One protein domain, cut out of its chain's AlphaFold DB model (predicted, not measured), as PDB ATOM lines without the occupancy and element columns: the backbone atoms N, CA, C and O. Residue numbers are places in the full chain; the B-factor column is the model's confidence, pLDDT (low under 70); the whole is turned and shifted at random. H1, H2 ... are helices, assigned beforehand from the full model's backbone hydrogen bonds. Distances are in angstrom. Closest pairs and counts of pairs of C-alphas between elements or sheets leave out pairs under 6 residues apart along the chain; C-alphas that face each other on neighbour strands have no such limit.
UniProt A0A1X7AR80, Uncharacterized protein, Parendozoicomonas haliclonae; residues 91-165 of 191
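This is residues 91 to 165 of the 191 residues of an uncharacterized protein of Parendozoicomonas haliclonae (UniProt A0A1X7AR80). A long helical hairpin makes a rod: H1 and the longer H2 lie side by side, run opposite ways and are joined by a tight turn at one end. At the other end residues 157 to 162, of which 157 and 158 belong to H2, stick out. The printed part has 75 residues, with two named helices, H1 then H2, and no named strand; its class is all helix. It is only just extended, close to loose, with a radius of gyration of the C-alphas of 17.3 A and spans of 57 by 23 by 15 A.

H1, residues 94 to 120, touches H2, residues 126 to 158, with 26 pairs of C-alphas within 8 A. The closest C-alphas of the two are those of Leu 98 and Ala 147, 6.0 A apart. Their lines stand at a shallow tilt of 12 degrees, opposite ways. In H1 and H2 every O i to N i+4 pair is within hydrogen-bond range.

H1 begins at C-alpha 94 (134.090, 145.782, 116.138) and is 39.0 A long from first to last C-alpha. H2 is 48.1 A long and ends at C-alpha 158 (137.998, 145.590, 105.630).

The C-alphas farthest apart, of Gly 122 and Ser 162, are 57.2 A apart. The printed part has no cut. Residue 91 is under pLDDT 70.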
ATOM      1  N   PRO A  91     142.021 147.913 119.741       65.88
ATOM      2  CA  PRO A  91     141.206 148.639 120.716       65.88
ATOM      3  C   PRO A  91     140.113 149.461 120.016       65.88
ATOM      4  O   PRO A  91     140.367 150.001 118.941       65.88
ATOM      5  N   ASP A  92     138.916 149.542 120.603       70.25
ATOM      6  CA  ASP A  92     137.718 150.143 119.980       70.25
ATOM      7  C   ASP A  92     137.248 149.405 118.706       70.25
ATOM      8  O   ASP A  92     136.480 149.938 117.893       70.25
ATOM      9  N   SER A  93     137.693 148.156 118.525       78.94
ATOM     10  CA  SER A  93     137.313 147.320 117.385       78.94
ATOM     11  C   SER A  93     135.820 147.011 117.363       78.94
ATOM     12  O   SER A  93     135.058 147.228 118.313       78.94
ATOM     13  N   LEU A  94     135.397 146.414 116.246       85.75
ATOM     14  CA  LEU A  94     134.090 145.782 116.138       85.75
ATOM     15  C   LEU A  94     133.803 144.865 117.340       85.75
ATOM     16  O   LEU A  94     132.679 144.874 117.830       85.75
ATOM     17  N   ARG A  95     134.799 144.120 117.834       83.88
ATOM     18  CA  ARG A  95     134.627 143.203 118.961       83.88
ATOM     19  C   ARG A  95     134.182 143.926 120.230       83.88
ATOM     20  O   ARG A  95     133.142 143.573 120.777       83.88
ATOM     21  N   ASP A  96     134.897 144.973 120.637       85.75
ATOM     22  CA  ASP A  96     134.561 145.752 121.838       85.75
ATOM     23  C   ASP A  96     133.165 146.383 121.720       85.75
ATOM     24  O   ASP A  96     132.360 146.360 122.655       85.75
ATOM     25  N   ARG A  97     132.833 146.897 120.527       87.06
ATOM     26  CA  ARG A  97     131.512 147.475 120.233       87.06
ATOM     27  C   ARG A  97     130.394 146.436 120.328       87.06
ATOM     28  O   ARG A  97     129.317 146.743 120.846       87.06
ATOM     29  N   LEU A  98     130.621 145.225 119.820       89.06
ATOM     30  CA  LEU A  98     129.646 144.136 119.880       89.06
ATOM     31  C   LEU A  98     129.481 143.604 121.305       89.06
ATOM     32  O   LEU A  98     128.344 143.378 121.724       89.06
ATOM     33  N   ASP A  99     130.571 143.469 122.060       87.75
ATOM     34  CA  ASP A  99     130.538 143.036 123.457       87.75
ATOM     35  C   ASP A  99     129.773 144.047 124.328       87.75
ATOM     36  O   ASP A  99     128.823 143.662 125.017       87.75
ATOM     37  N   GLY A 100     130.055 145.348 124.199       88.81
ATOM     38  CA  GLY A 100     129.298 146.392 124.902       88.81
ATOM     39  C   GLY A 100     127.809 146.409 124.526       88.81
ATOM     40  O   GLY A 100     126.932 146.470 125.389       88.81
ATOM     41  N   THR A 101     127.490 146.255 123.238       91.31
ATOM     42  CA  THR A 101     126.089 146.179 122.783       91.31
ATOM     43  C   THR A 101     125.375 144.937 123.334       91.31
ATOM     44  O   THR A 101     124.186 144.979 123.663       91.31
ATOM     45  N   ARG A 102     126.088 143.814 123.469       91.62
ATOM     46  CA  ARG A 102     125.557 142.576 124.046       91.62
ATOM     47  C   ARG A 102     125.235 142.737 125.529       91.62
ATOM     48  O   ARG A 102     124.188 142.251 125.959       91.62
ATOM     49  N   GLU A 103     126.097 143.399 126.295       93.56
ATOM     50  CA  GLU A 103     125.859 143.694 127.713       93.56
ATOM     51  C   GLU A 103     124.593 144.540 127.905       93.56
ATOM     52  O   GLU A 103     123.719 144.180 128.701       93.56
ATOM     53  N   GLU A 104     124.420 145.584 127.095       94.75
ATOM     54  CA  GLU A 104     123.222 146.429 127.111       94.75
ATOM     55  C   GLU A 104     121.946 145.644 126.762       94.75
ATOM     56  O   GLU A 104     120.918 145.750 127.439       94.75
ATOM     57  N   LEU A 105     121.999 144.760 125.759       93.62
ATOM     58  CA  LEU A 105     120.872 143.884 125.424       93.62
ATOM     59  C   LEU A 105     120.507 142.928 126.570       93.62
ATOM     60  O   LEU A 105     119.324 142.650 126.794       93.62
ATOM     61  N   VAL A 106     121.495 142.420 127.312       94.75
ATOM     62  CA  VAL A 106     121.254 141.606 128.513       94.75
ATOM     63  C   VAL A 106     120.580 142.444 129.602       94.75
ATOM     64  O   VAL A 106     119.598 141.983 130.195       94.75
ATOM     65  N   ALA A 107     121.024 143.684 129.816       95.00
ATOM     66  CA  ALA A 107     120.404 144.602 130.769       95.00
ATOM     67  C   ALA A 107     118.934 144.894 130.412       95.00
ATOM     68  O   ALA A 107     118.053 144.789 131.270       95.00
ATOM     69  N   VAL A 108     118.631 145.153 129.134       95.06
ATOM     70  CA  VAL A 108     117.252 145.360 128.651       95.06
ATOM     71  C   VAL A 108     116.385 144.119 128.876       95.06
ATOM     72  O   VAL A 108     115.236 144.233 129.319       95.06
ATOM     73  N   LYS A 109     116.910 142.914 128.618       94.50
ATOM     74  CA  LYS A 109     116.189 141.656 128.889       94.50
ATOM     75  C   LYS A 109     115.865 141.501 130.372       94.50
ATOM     76  O   LYS A 109     114.734 141.144 130.708       94.50
ATOM     77  N   HIS A 110     116.817 141.818 131.245       96.06
ATOM     78  CA  HIS A 110     116.605 141.787 132.687       96.06
ATOM     79  C   HIS A 110     115.530 142.796 133.124       96.06
ATOM     80  O   HIS A 110     114.600 142.430 133.840       96.06
ATOM     81  N   GLN A 111     115.563 144.030 132.610       95.19
ATOM     82  CA  GLN A 111     114.530 145.037 132.882       95.19
ATOM     83  C   GLN A 111     113.137 144.592 132.401       95.19
ATOM     84  O   GLN A 111     112.146 144.763 133.112       95.19
ATOM     85  N   LYS A 112     113.037 143.948 131.227       94.62
ATOM     86  CA  LYS A 112     111.771 143.366 130.741       94.62
ATOM     87  C   LYS A 112     111.254 142.271 131.673       94.62
ATOM     88  O   LYS A 112     110.044 142.172 131.887       94.62
ATOM     89  N   GLN A 113     112.144 141.441 132.210       95.62
ATOM     90  CA  GLN A 113     111.788 140.404 133.175       95.62
ATOM     91  C   GLN A 113     111.301 141.008 134.498       95.62
ATOM     92  O   GLN A 113     110.253 140.595 134.992       95.62
ATOM     93  N   GLN A 114     111.991 142.023 135.020       95.12
ATOM     94  CA  GLN A 114     111.575 142.744 136.226       95.12
ATOM     95  C   GLN A 114     110.202 143.405 136.049       95.12
ATOM     96  O   GLN A 114     109.325 143.229 136.891       95.12
ATOM     97  N   ALA A 115     109.959 144.078 134.920       93.62
ATOM     98  CA  ALA A 115     108.656 144.683 134.629       93.62
ATOM     99  C   ALA A 115     107.524 143.640 134.575       93.62
ATOM    100  O   ALA A 115     106.406 143.907 135.013       93.62
ATOM    101  N   ARG A 116     107.799 142.429 134.063       94.44
ATOM    102  CA  ARG A 116     106.837 141.311 134.074       94.44
ATOM    103  C   ARG A 116     106.536 140.830 135.493       94.44
ATOM    104  O   ARG A 116     105.373 140.581 135.788       94.44
ATOM    105  N   GLN A 117     107.553 140.712 136.346       96.19
ATOM    106  CA  GLN A 117     107.388 140.309 137.747       96.19
ATOM    107  C   GLN A 117     106.569 141.344 138.525       96.19
ATOM    108  O   GLN A 117     105.539 141.000 139.091       96.19
ATOM    109  N   GLN A 118     106.939 142.622 138.440       95.06
ATOM    110  CA  GLN A 118     106.225 143.711 139.115       95.06
ATOM    111  C   GLN A 118     104.767 143.841 138.652       95.06
ATOM    112  O   GLN A 118     103.883 144.137 139.453       95.06
ATOM    113  N   PHE A 119     104.486 143.596 137.369       95.38
ATOM    114  CA  PHE A 119     103.110 143.551 136.874       95.38
ATOM    115  C   PHE A 119     102.334 142.347 137.426       95.38
ATOM    116  O   PHE A 119     101.190 142.506 137.846       95.38
ATOM    117  N   ALA A 120     102.950 141.160 137.474       94.88
ATOM    118  CA  ALA A 120     102.332 139.963 138.049       94.88
ATOM    119  C   ALA A 120     102.046 140.107 139.555       94.88
ATOM    120  O   ALA A 120     101.039 139.601 140.042       94.88
ATOM    121  N   GLU A 121     102.896 140.841 140.273       96.44
ATOM    122  CA  GLU A 121     102.734 141.183 141.692       96.44
ATOM    123  C   GLU A 121     101.728 142.326 141.931       96.44
ATOM    124  O   GLU A 121     101.441 142.671 143.076       96.44
ATOM    125  N   GLY A 122     101.174 142.925 140.869       94.88
ATOM    126  CA  GLY A 122     100.221 144.037 140.960       94.88
ATOM    127  C   GLY A 122     100.848 145.384 141.341       94.88
ATOM    128  O   GLY A 122     100.120 146.336 141.617       94.88
ATOM    129  N   LEU A 123     102.181 145.485 141.338       94.31
ATOM    130  CA  LEU A 123     102.934 146.705 141.655       94.31
ATOM    131  C   LEU A 123     102.935 147.720 140.502       94.31
ATOM    132  O   LEU A 123     103.173 148.906 140.722       94.31
ATOM    133  N   LEU A 124     102.670 147.265 139.275       93.19
ATOM    134  CA  LEU A 124     102.531 148.111 138.090       93.19
ATOM    135  C   LEU A 124     101.092 148.118 137.587       93.19
ATOM    136  O   LEU A 124     100.452 147.073 137.462       93.19
ATOM    137  N   SER A 125     100.614 149.296 137.185       95.00
ATOM    138  CA  SER A 125      99.380 149.379 136.411       95.00
ATOM    139  C   SER A 125      99.586 148.780 135.014       95.00
ATOM    140  O   SER A 125     100.690 148.793 134.462       95.00
ATOM    141  N   GLN A 126      98.508 148.299 134.385       93.75
ATOM    142  CA  GLN A 126      98.562 147.804 133.004       93.75
ATOM    143  C   GLN A 126      99.115 148.862 132.034       93.75
ATOM    144  O   GLN A 126      99.846 148.528 131.100       93.75
ATOM    145  N   ARG A 127      98.782 150.139 132.260       96.12
ATOM    146  CA  ARG A 127      99.250 151.260 131.440       96.12
ATOM    147  C   ARG A 127     100.759 151.454 131.575       96.12
ATOM    148  O   ARG A 127     101.437 151.574 130.554       96.12
ATOM    149  N   ASP A 128     101.275 151.448 132.801       93.44
ATOM    150  CA  ASP A 128     102.702 151.657 133.067       93.44
ATOM    151  C   ASP A 128     103.531 150.471 132.572       93.44
ATOM    152  O   ASP A 128     104.542 150.661 131.898       93.44
ATOM    153  N   TYR A 129     103.036 149.248 132.780       95.44
ATOM    154  CA  TYR A 129     103.639 148.030 132.243       95.44
ATOM    155  C   TYR A 129     103.746 148.058 130.709       95.44
ATOM    156  O   TYR A 129     104.822 147.837 130.148       95.44
ATOM    157  N   GLN A 130     102.651 148.371 130.007       95.94
ATOM    158  CA  GLN A 130     102.659 148.442 128.542       95.94
ATOM    159  C   GLN A 130     103.555 149.569 128.019       95.94
ATOM    160  O   GLN A 130     104.250 149.382 127.019       95.94
ATOM    161  N   SER A 131     103.550 150.731 128.677       95.50
ATOM    162  CA  SER A 131     104.423 151.851 128.321       95.50
ATOM    163  C   SER A 131     105.900 151.478 128.478       95.50
ATOM    164  O   SER A 131     106.677 151.645 127.533       95.50
ATOM    165  N   GLY A 132     106.270 150.888 129.619       94.56
ATOM    166  CA  GLY A 132     107.631 150.430 129.896       94.56
ATOM    167  C   GLY A 132     108.100 149.369 128.902       94.56
ATOM    168  O   GLY A 132     109.173 149.499 128.318       94.56
ATOM    169  N   LEU A 133     107.270 148.366 128.595       95.25
ATOM    170  CA  LEU A 133     107.624 147.356 127.590       95.25
ATOM    171  C   LEU A 133     107.836 147.937 126.191       95.25
ATOM    172  O   LEU A 133     108.725 147.476 125.470       95.25
ATOM    173  N   ARG A 134     107.041 148.936 125.788       96.31
ATOM    174  CA  ARG A 134     107.233 149.617 124.499       96.31
ATOM    175  C   ARG A 134     108.557 150.370 124.465       96.31
ATOM    176  O   ARG A 134     109.258 150.282 123.463       96.31
ATOM    177  N   GLN A 135     108.909 151.074 125.540       95.69
ATOM    178  CA  GLN A 135     110.198 151.760 125.646       95.69
ATOM    179  C   GLN A 135     111.358 150.762 125.583       95.69
ATOM    180  O   GLN A 135     112.222 150.901 124.725       95.69
ATOM    181  N   LEU A 136     111.317 149.698 126.387       95.25
ATOM    182  CA  LEU A 136     112.347 148.657 126.388       95.25
ATOM    183  C   LEU A 136     112.483 147.956 125.032       95.25
ATOM    184  O   LEU A 136     113.576 147.561 124.651       95.25
ATOM    185  N   SER A 137     111.389 147.800 124.283       94.44
ATOM    186  CA  SER A 137     111.446 147.216 122.935       94.44
ATOM    187  C   SER A 137     112.074 148.161 121.911       94.44
ATOM    188  O   SER A 137     112.806 147.696 121.049       94.44
ATOM    189  N   LYS A 138     111.852 149.477 122.030       96.38
ATOM    190  CA  LYS A 138     112.558 150.469 121.203       96.38
ATOM    191  C   LYS A 138     114.055 150.494 121.503       96.38
ATOM    192  O   LYS A 138     114.849 150.582 120.579       96.38
ATOM    193  N   VAL A 139     114.426 150.406 122.780       95.06
ATOM    194  CA  VAL A 139     115.834 150.351 123.199       95.06
ATOM    195  C   VAL A 139     116.499 149.066 122.691       95.06
ATOM    196  O   VAL A 139     117.579 149.131 122.120       95.06
ATOM    197  N   GLU A 140     115.834 147.913 122.812       94.94
ATOM    198  CA  GLU A 140     116.328 146.649 122.242       94.94
ATOM    199  C   GLU A 140     116.548 146.750 120.727       94.94
ATOM    200  O   GLU A 140     117.608 146.367 120.240       94.94
ATOM    201  N   GLN A 141     115.574 147.296 119.992       95.12
ATOM    202  CA  GLN A 141     115.694 147.488 118.549       95.12
ATOM    203  C   GLN A 141     116.858 148.425 118.200       95.12
ATOM    204  O   GLN A 141     117.634 148.121 117.302       95.12
ATOM    205  N   HIS A 142     117.023 149.525 118.939       94.81
ATOM    206  CA  HIS A 142     118.125 150.459 118.729       94.81
ATOM    207  C   HIS A 142     119.496 149.783 118.884       94.81
ATOM    208  O   HIS A 142     120.367 149.963 118.038       94.81
ATOM    209  N   PHE A 143     119.682 148.964 119.921       94.19
ATOM    210  CA  PHE A 143     120.930 148.222 120.109       94.19
ATOM    211  C   PHE A 143     121.146 147.140 119.042       94.19
ATOM    212  O   PHE A 143     122.274 146.945 118.598       94.19
ATOM    213  N   GLN A 144     120.087 146.470 118.579       91.75
ATOM    214  CA  GLN A 144     120.191 145.540 117.447       91.75
ATOM    215  C   GLN A 144     120.642 146.258 116.168       91.75
ATOM    216  O   GLN A 144     121.557 145.793 115.498       91.75
ATOM    217  N   GLU A 145     120.055 147.417 115.865       93.38
ATOM    218  CA  GLU A 145     120.443 148.242 114.716       93.38
ATOM    219  C   GLU A 145     121.893 148.736 114.833       93.38
ATOM    220  O   GLU A 145     122.628 148.702 113.850       93.38
ATOM    221  N   LEU A 146     122.337 149.135 116.030       92.38
ATOM    222  CA  LEU A 146     123.727 149.527 116.276       92.38
ATOM    223  C   LEU A 146     124.713 148.378 116.037       92.38
ATOM    224  O   LEU A 146     125.758 148.601 115.423       92.38
ATOM    225  N   ALA A 147     124.390 147.165 116.495       91.12
ATOM    226  CA  ALA A 147     125.222 145.989 116.257       91.12
ATOM    227  C   ALA A 147     125.319 145.674 114.759       91.12
ATOM    228  O   ALA A 147     126.421 145.514 114.237       91.12
ATOM    229  N   GLU A 148     124.189 145.641 114.050       90.75
ATOM    230  CA  GLU A 148     124.163 145.370 112.608       90.75
ATOM    231  C   GLU A 148     124.902 146.446 111.803       90.75
ATOM    232  O   GLU A 148     125.672 146.128 110.894       90.75
ATOM    233  N   GLN A 149     124.753 147.717 112.183       90.69
ATOM    234  CA  GLN A 149     125.493 148.815 111.573       90.69
ATOM    235  C   GLN A 149     127.003 148.662 111.799       90.69
ATOM    236  O   GLN A 149     127.778 148.784 110.855       90.69
ATOM    237  N   ALA A 150     127.428 148.332 113.024       89.88
ATOM    238  CA  ALA A 150     128.835 148.102 113.338       89.88
ATOM    239  C   ALA A 150     129.438 146.979 112.483       89.88
ATOM    240  O   ALA A 150     130.500 147.171 111.889       89.88
ATOM    241  N   LYS A 151     128.740 145.838 112.378       90.50
ATOM    242  CA  LYS A 151     129.151 144.714 111.523       90.50
ATOM    243  C   LYS A 151     129.261 145.144 110.062       90.50
ATOM    244  O   LYS A 151     130.276 144.884 109.421       90.50
ATOM    245  N   SER A 152     128.232 145.814 109.537       88.56
ATOM    246  CA  SER A 152     128.211 146.256 108.142       88.56
ATOM    247  C   SER A 152     129.344 147.234 107.837       88.56
ATOM    248  O   SER A 152     129.953 147.131 106.774       88.56
ATOM    249  N   ASP A 153     129.615 148.187 108.725       89.06
ATOM    250  CA  ASP A 153     130.665 149.184 108.520       89.06
ATOM    251  C   ASP A 153     132.049 148.531 108.524       89.06
ATOM    252  O   ASP A 153     132.843 148.773 107.617       89.06
ATOM    253  N   PHE A 154     132.298 147.627 109.475       90.38
ATOM    254  CA  PHE A 154     133.540 146.861 109.534       90.38
ATOM    255  C   PHE A 154     133.764 146.039 108.259       90.38
ATOM    256  O   PHE A 154     134.826 146.113 107.644       90.38
ATOM    257  N   LEU A 155     132.752 145.290 107.813       88.31
ATOM    258  CA  LEU A 155     132.875 144.466 106.610       88.31
ATOM    259  C   LEU A 155     133.064 145.324 105.356       88.31
ATOM    260  O   LEU A 155     133.887 144.992 104.516       88.31
ATOM    261  N   ARG A 156     132.375 146.461 105.229       87.31
ATOM    262  CA  ARG A 156     132.605 147.377 104.099       87.31
ATOM    263  C   ARG A 156     134.015 147.955 104.080       87.31
ATOM    264  O   ARG A 156     134.530 148.234 103.004       87.31
ATOM    265  N   GLN A 157     134.603 148.181 105.250       89.00
ATOM    266  CA  GLN A 157     135.916 148.800 105.370       89.00
ATOM    267  C   GLN A 157     137.062 147.807 105.149       89.00
ATOM    268  O   GLN A 157     138.094 148.196 104.605       89.00
ATOM    269  N   HIS A 158     136.895 146.553 105.571       88.38
ATOM    270  CA  HIS A 158     137.998 145.590 105.630       88.38
ATOM    271  C   HIS A 158     137.835 144.377 104.709       88.38
ATOM    272  O   HIS A 158     138.819 143.689 104.441       88.38
ATOM    273  N   LEU A 159     136.626 144.083 104.221       87.44
ATOM    274  CA  LEU A 159     136.384 142.906 103.391       87.44
ATOM    275  C   LEU A 159     136.675 143.209 101.906       87.44
ATOM    276  O   LEU A 159     136.171 144.205 101.380       87.44
ATOM    277  N   PRO A 160     137.417 142.344 101.194       85.38
ATOM    278  CA  PRO A 160     137.589 142.465  99.747       85.38
ATOM    279  C   PRO A 160     136.255 142.424  98.983       85.38
ATOM    280  O   PRO A 160     135.326 141.713  99.373       85.38
ATOM    281  N   GLU A 161     136.170 143.106  97.834       83.19
ATOM    282  CA  GLU A 161     134.958 143.115  96.988       83.19
ATOM    283  C   GLU A 161     134.539 141.707  96.524       83.19
ATOM    284  O   GLU A 161     133.349 141.410  96.383       83.19
ATOM    285  N   SER A 162     135.513 140.810  96.352       80.44
ATOM    286  CA  SER A 162     135.332 139.388  96.027       80.44
ATOM    287  C   SER A 162     134.564 138.602  97.095       80.44
ATOM    288  O   SER A 162     134.018 137.541  96.796       80.44
ATOM    289  N   CYS A 163     134.489 139.111  98.325       84.88
ATOM    290  CA  CYS A 163     133.855 138.451  99.464       84.88
ATOM    291  C   CYS A 163     132.435 138.966  99.750       84.88
ATOM    292  O   CYS A 163     131.796 138.496 100.688       84.88
ATOM    293  N   THR A 164     131.910 139.894  98.943       77.94
ATOM    294  CA  THR A 164     130.579 140.515  99.131       77.94
ATOM    295  C   THR A 164     129.406 139.529  99.092       77.94
ATOM    296  O   THR A 164     128.321 139.841  99.575       77.94
ATOM    297  N   ALA A 165     129.618 138.333  98.541       81.19
ATOM    298  CA  ALA A 165     128.638 137.253  98.531       81.19
ATOM    299  C   ALA A 165     128.502 136.533  99.890       81.19
ATOM    300  O   ALA A 165     127.499 135.857 100.126       81.19
TER     301      ALA A 165